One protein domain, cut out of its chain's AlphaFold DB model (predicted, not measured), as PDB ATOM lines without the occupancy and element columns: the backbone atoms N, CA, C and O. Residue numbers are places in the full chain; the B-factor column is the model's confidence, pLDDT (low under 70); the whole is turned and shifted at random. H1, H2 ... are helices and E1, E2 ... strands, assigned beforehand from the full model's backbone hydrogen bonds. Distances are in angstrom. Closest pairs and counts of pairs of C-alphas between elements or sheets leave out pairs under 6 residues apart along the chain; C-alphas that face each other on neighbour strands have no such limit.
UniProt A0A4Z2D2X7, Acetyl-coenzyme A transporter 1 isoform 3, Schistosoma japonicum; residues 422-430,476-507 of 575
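Overview. This is residues 422 to 430 and 476 to 507 of the 575 residues of the protein "Acetyl-coenzyme A transporter 1 isoform 3" of Schistosoma japonicum (UniProt A0A4Z2D2X7). A short two-stranded antiparallel ribbon, E1 beside E2, has one short helix, H2, packed on both its strands with residues 491 to 496, while a second short helix, H1, sits more loosely near E1 and apart from E2, at a steep angle to H2. The long axis ends at residues 427 to 430, which run on past E1, and at the other end in the last residues of E2 and Asp 507. The printed part has 41 residues, with two named strands and two named helices in the order E1, H1, H2, E2 along the chain; the sheet's order is E1 - E2, antiparallel, and the class is mixed, helices and strands. The whole is compact, with a radius of gyration of the C-alphas of 9.3 A, yet elongated in outline, its C-alphas spanning 30 by 18 by 16 A.

Along the chain. The printed part opens with strand E1, residues 422 to 426, which begins at C-alpha 422, at (45.718, 38.902, 9.197), and measures 12.9 A from first to last C-alpha. Residues 427 to 430 follow, and then comes the cut. After it, helix H1 takes residues 476 to 481, from Asp 476 to Glu 481, and is 8.6 A long; its first C-alpha is at (55.646, 37.852, 1.490). Residues 482 to 488 form a short link to helix H2, residues 489 to 497, which is 12.4 A from Pro 489 to Ser 497 and is the longest helix by residues. Residues 498 and 499 are a tight link to strand E2, residues 500 to 506, the longest strand by residues, with 18.2 A between its first and last C-alphas. E2 ends at C-alpha 506, at (46.203, 40.283, 16.054), and Asp 507 follows it.

Arrangement. E1 and E2 are antiparallel neighbours, with 148 degrees between their N-to-C directions. Their C-alphas that face each other include those of Arg 422 and Thr 504, 4.3 A apart, and those of Leu 426 and Gly 500, 3.9 A apart. Across the pair, N 423 and O 503 are 3.0 A apart and N 501 and O 425 are 2.8 A apart, both within hydrogen-bond range. The closest C-alphas of E1 and H2 are those of Cys 424 and Cys 495, 5.7 A apart. Cys 495 is also in the closest pair of H2 and E2, where its C-alpha is 6.4 A from that of Thr 501. The closest C-alphas of E1 and H1 are those of Cys 424 and Val 479, 7.0 A apart. H1 and E2 are apart. H1 and H2 are close but not clearly touching, and their closest C-alphas, those of Val 479 and Cys 495, are 7.4 A apart. The two helices run opposite ways at a steep tilt of 67 degrees, only just short of about perpendicular. In H1 and H2 every O i to N i+4 pair is within hydrogen-bond range.

Size, cuts and confidence. The two C-alphas farthest apart in the domain are those of Asn 430 and Asp 507, at 30.1 A, while the first and last printed C-alphas, those of Arg 422 and Asp 507, are 8.3 A apart. Residues 431 to 475 are cut out, and C-alphas 430 and 476 are 18.8 A apart across the cut. Of the links that are printed whole, H2 to E2 is tight and H1 to H2 is short; the link from E1 to H1 runs across the cut. The mean pLDDT of the printed part is 78.6, and the residues under 70 are 428 to 430, 476 to 479 and 482. H1 has a mean pLDDT of 67, against 86 in E2.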
ATOM      1  N   ARG A 422      45.764  40.255   9.766       88.00
ATOM      2  CA  ARG A 422      45.718  38.902   9.197       88.00
ATOM      3  C   ARG A 422      46.904  38.675   8.267       88.00
ATOM      4  O   ARG A 422      47.380  39.623   7.654       88.00
ATOM      5  N   GLN A 423      47.324  37.421   8.145       85.69
ATOM      6  CA  GLN A 423      48.324  36.981   7.172       85.69
ATOM      7  C   GLN A 423      47.791  35.748   6.436       85.69
ATOM      8  O   GLN A 423      47.147  34.884   7.040       85.69
ATOM      9  N   CYS A 424      48.058  35.673   5.135       85.19
ATOM     10  CA  CYS A 424      47.933  34.432   4.385       85.19
ATOM     11  C   CYS A 424      49.165  33.571   4.682       85.19
ATOM     12  O   CYS A 424      50.269  33.967   4.320       85.19
ATOM     13  N   ILE A 425      48.987  32.426   5.343       84.25
ATOM     14  CA  ILE A 425      50.032  31.397   5.404       84.25
ATOM     15  C   ILE A 425      49.776  30.434   4.255       84.25
ATOM     16  O   ILE A 425      48.696  29.838   4.176       84.25
ATOM     17  N   LEU A 426      50.757  30.285   3.368       83.06
ATOM     18  CA  LEU A 426      50.740  29.253   2.340       83.06
ATOM     19  C   LEU A 426      50.835  27.886   3.028       83.06
ATOM     20  O   LEU A 426      51.635  27.693   3.942       83.06
ATOM     21  N   LYS A 427      50.012  26.919   2.617       77.56
ATOM     22  CA  LYS A 427      50.273  25.528   2.997       77.56
ATOM     23  C   LYS A 427      51.452  25.058   2.166       77.56
ATOM     24  O   LYS A 427      51.347  25.097   0.939       77.56
ATOM     25  N   GLU A 428      52.522  24.610   2.823       61.78
ATOM     26  CA  GLU A 428      53.703  24.073   2.149       61.78
ATOM     27  C   GLU A 428      53.283  23.086   1.054       61.78
ATOM     28  O   GLU A 428      52.709  22.023   1.313       61.78
ATOM     29  N   PHE A 429      53.554  23.455  -0.196       51.34
ATOM     30  CA  PHE A 429      53.412  22.535  -1.309       51.34
ATOM     31  C   PHE A 429      54.511  21.488  -1.143       51.34
ATOM     32  O   PHE A 429      55.688  21.800  -1.328       51.34
ATOM     33  N   ASN A 430      54.133  20.256  -0.777       42.31
ATOM     34  CA  ASN A 430      55.074  19.143  -0.661       42.31
ATOM     35  C   ASN A 430      55.984  19.115  -1.899       42.31
ATOM     36  O   ASN A 430      55.509  19.001  -3.035       42.31
ATOM     37  N   ASP A 476      56.130  36.469   1.400       62.28
ATOM     38  CA  ASP A 476      55.646  37.852   1.490       62.28
ATOM     39  C   ASP A 476      55.487  38.527   0.120       62.28
ATOM     40  O   ASP A 476      54.544  39.280  -0.102       62.28
ATOM     41  N   LYS A 477      56.395  38.241  -0.820       61.59
ATOM     42  CA  LYS A 477      56.438  38.847  -2.153       61.59
ATOM     43  C   LYS A 477      55.329  38.301  -3.055       61.59
ATOM     44  O   LYS A 477      54.707  39.076  -3.768       61.59
ATOM     45  N   ILE A 478      55.031  37.001  -2.958       66.06
ATOM     46  CA  ILE A 478      53.920  36.348  -3.676       66.06
ATOM     47  C   ILE A 478      52.580  36.790  -3.068       66.06
ATOM     48  O   ILE A 478      51.648  37.150  -3.787       66.06
ATOM     49  N   VAL A 479      52.494  36.839  -1.734       69.25
ATOM     50  CA  VAL A 479      51.324  37.347  -0.997       69.25
ATOM     51  C   VAL A 479      51.041  38.815  -1.348       69.25
ATOM     52  O   VAL A 479      49.876  39.196  -1.496       69.25
ATOM     53  N   GLN A 480      52.083  39.631  -1.532       70.06
ATOM     54  CA  GLN A 480      51.978  41.028  -1.955       70.06
ATOM     55  C   GLN A 480      51.583  41.172  -3.435       70.06
ATOM     56  O   GLN A 480      50.721  41.991  -3.743       70.06
ATOM     57  N   GLU A 481      52.155  40.367  -4.335       71.19
ATOM     58  CA  GLU A 481      51.861  40.376  -5.778       71.19
ATOM     59  C   GLU A 481      50.399  40.008  -6.083       71.19
ATOM     60  O   GLU A 481      49.729  40.698  -6.849       71.19
ATOM     61  N   TYR A 482      49.861  38.986  -5.411       68.06
ATOM     62  CA  TYR A 482      48.465  38.551  -5.566       68.06
ATOM     63  C   TYR A 482      47.468  39.332  -4.690       68.06
ATOM     64  O   TYR A 482      46.270  39.043  -4.712       68.06
ATOM     65  N   ASN A 483      47.930  40.321  -3.912       76.81
ATOM     66  CA  ASN A 483      47.106  41.095  -2.975       76.81
ATOM     67  C   ASN A 483      46.318  40.187  -1.993       76.81
ATOM     68  O   ASN A 483      45.132  40.392  -1.713       76.81
ATOM     69  N   ALA A 484      46.981  39.142  -1.483       78.19
ATOM     70  CA  ALA A 484      46.421  38.091  -0.627       78.19
ATOM     71  C   ALA A 484      46.322  38.518   0.854       78.19
ATOM     72  O   ALA A 484      46.700  37.801   1.779       78.19
ATOM     73  N   THR A 485      45.784  39.714   1.084       80.31
ATOM     74  CA  THR A 485      45.684  40.408   2.381       80.31
ATOM     75  C   THR A 485      44.713  39.781   3.386       80.31
ATOM     76  O   THR A 485      44.565  40.294   4.497       80.31
ATOM     77  N   CYS A 486      43.974  38.729   3.011       82.00
ATOM     78  CA  CYS A 486      42.916  38.118   3.830       82.00
ATOM     79  C   CYS A 486      41.784  39.075   4.273       82.00
ATOM     80  O   CYS A 486      41.008  38.760   5.188       82.00
ATOM     81  N   LYS A 487      41.692  40.249   3.627       82.88
ATOM     82  CA  LYS A 487      40.708  41.311   3.870       82.88
ATOM     83  C   LYS A 487      40.789  42.388   2.764       82.88
ATOM     84  O   LYS A 487      41.891  42.881   2.536       82.88
ATOM     85  N   PRO A 488      39.695  42.846   2.119       81.69
ATOM     86  CA  PRO A 488      38.290  42.408   2.206       81.69
ATOM     87  C   PRO A 488      38.095  41.052   1.468       81.69
ATOM     88  O   PRO A 488      39.102  40.400   1.189       81.69
ATOM     89  N   PRO A 489      36.874  40.561   1.141       83.38
ATOM     90  CA  PRO A 489      36.688  39.207   0.586       83.38
ATOM     91  C   PRO A 489      37.495  38.861  -0.678       83.38
ATOM     92  O   PRO A 489      37.783  37.689  -0.901       83.38
ATOM     93  N   HIS A 490      37.918  39.854  -1.470       84.25
ATOM     94  CA  HIS A 490      38.873  39.652  -2.566       84.25
ATOM     95  C   HIS A 490      40.213  39.077  -2.075       84.25
ATOM     96  O   HIS A 490      40.681  38.071  -2.597       84.25
ATOM     97  N   GLY A 491      40.805  39.670  -1.031       83.31
ATOM     98  CA  GLY A 491      42.084  39.231  -0.461       83.31
ATOM     99  C   GLY A 491      42.012  37.878   0.256       83.31
ATOM    100  O   GLY A 491      43.042  37.240   0.456       83.31
ATOM    101  N   ILE A 492      40.806  37.418   0.618       85.12
ATOM    102  CA  ILE A 492      40.569  36.044   1.090       85.12
ATOM    103  C   ILE A 492      40.640  35.078  -0.097       85.12
ATOM    104  O   ILE A 492      41.457  34.163  -0.075       85.12
ATOM    105  N   LYS A 493      39.876  35.337  -1.170       85.44
ATOM    106  CA  LYS A 493      39.902  34.517  -2.396       85.44
ATOM    107  C   LYS A 493      41.290  34.451  -3.040       85.44
ATOM    108  O   LYS A 493      41.672  33.402  -3.544       85.44
ATOM    109  N   ALA A 494      42.055  35.542  -2.994       84.44
ATOM    110  CA  ALA A 494      43.444  35.565  -3.445       84.44
ATOM    111  C   ALA A 494      44.327  34.602  -2.627       84.44
ATOM    112  O   ALA A 494      45.026  33.776  -3.210       84.44
ATOM    113  N   CYS A 495      44.229  34.622  -1.292       84.81
ATOM    114  CA  CYS A 495      44.932  33.661  -0.433       84.81
ATOM    115  C   CYS A 495      44.505  32.205  -0.707       84.81
ATOM    116  O   CYS A 495      45.355  31.327  -0.838       84.81
ATOM    117  N   GLU A 496      43.200  31.955  -0.860       84.62
ATOM    118  CA  GLU A 496      42.657  30.633  -1.208       84.62
ATOM    119  C   GLU A 496      43.168  30.146  -2.578       84.62
ATOM    120  O   GLU A 496      43.503  28.971  -2.723       84.62
ATOM    121  N   SER A 497      43.306  31.042  -3.567       83.69
ATOM    122  CA  SER A 497      43.837  30.714  -4.902       83.69
ATOM    123  C   SER A 497      45.323  30.335  -4.904       83.69
ATOM    124  O   SER A 497      45.752  29.560  -5.755       83.69
ATOM    125  N   LEU A 498      46.087  30.800  -3.910       80.62
ATOM    126  CA  LEU A 498      47.474  30.395  -3.659       80.62
ATOM    127  C   LEU A 498      47.581  29.111  -2.804       80.62
ATOM    128  O   LEU A 498      48.657  28.796  -2.303       80.62
ATOM    129  N   ASN A 499      46.476  28.381  -2.592       83.19
ATOM    130  CA  ASN A 499      46.377  27.238  -1.669       83.19
ATOM    131  C   ASN A 499      46.729  27.591  -0.200       83.19
ATOM    132  O   ASN A 499      47.041  26.722   0.619       83.19
ATOM    133  N   GLY A 500      46.670  28.878   0.149       82.06
ATOM    134  CA  GLY A 500      46.929  29.382   1.489       82.06
ATOM    135  C   GLY A 500      45.708  29.339   2.405       82.06
ATOM    136  O   GLY A 500      44.578  29.056   2.006       82.06
ATOM    137  N   THR A 501      45.945  29.644   3.677       84.94
ATOM    138  CA  THR A 501      44.910  29.824   4.696       84.94
ATOM    139  C   THR A 501      45.121  31.121   5.461       84.94
ATOM    140  O   THR A 501      46.206  31.399   5.970       84.94
ATOM    141  N   CYS A 502      44.050  31.902   5.572       86.31
ATOM    142  CA  CYS A 502      44.038  33.161   6.302       86.31
ATOM    143  C   CYS A 502      44.026  32.941   7.817       86.31
ATOM    144  O   CYS A 502      43.009  32.523   8.373       86.31
ATOM    145  N   ILE A 503      45.119  33.296   8.493       86.25
ATOM    146  CA  ILE A 503      45.178  33.360   9.957       86.25
ATOM    147  C   ILE A 503      45.019  34.802  10.451       86.25
ATOM    148  O   ILE A 503      45.373  35.761   9.763       86.25
ATOM    149  N   THR A 504      44.501  34.970  11.669       86.50
ATOM    150  CA  THR A 504      44.489  36.265  12.368       86.50
ATOM    151  C   THR A 504      45.618  36.269  13.393       86.50
ATOM    152  O   THR A 504      45.618  35.438  14.295       86.50
ATOM    153  N   GLN A 505      46.585  37.177  13.239       85.38
ATOM    154  CA  GLN A 505      47.722  37.322  14.159       85.38
ATOM    155  C   GLN A 505      47.390  38.245  15.330       85.38
ATOM    156  O   GLN A 505      47.762  37.971  16.467       85.38
ATOM    157  N   LEU A 506      46.679  39.340  15.051       88.00
ATOM    158  CA  LEU A 506      46.203  40.283  16.054       88.00
ATOM    159  C   LEU A 506      44.722  40.538  15.803       88.00
ATOM    160  O   LEU A 506      44.351  41.105  14.777       88.00
ATOM    161  N   ASP A 507      43.883  40.104  16.735       90.25
ATOM    162  CA  ASP A 507      42.442  40.316  16.664       90.25
ATOM    163  C   ASP A 507      42.091  41.695  17.232       90.25
ATOM    164  O   ASP A 507      42.411  41.989  18.390       90.25
TER     165      ASP A 507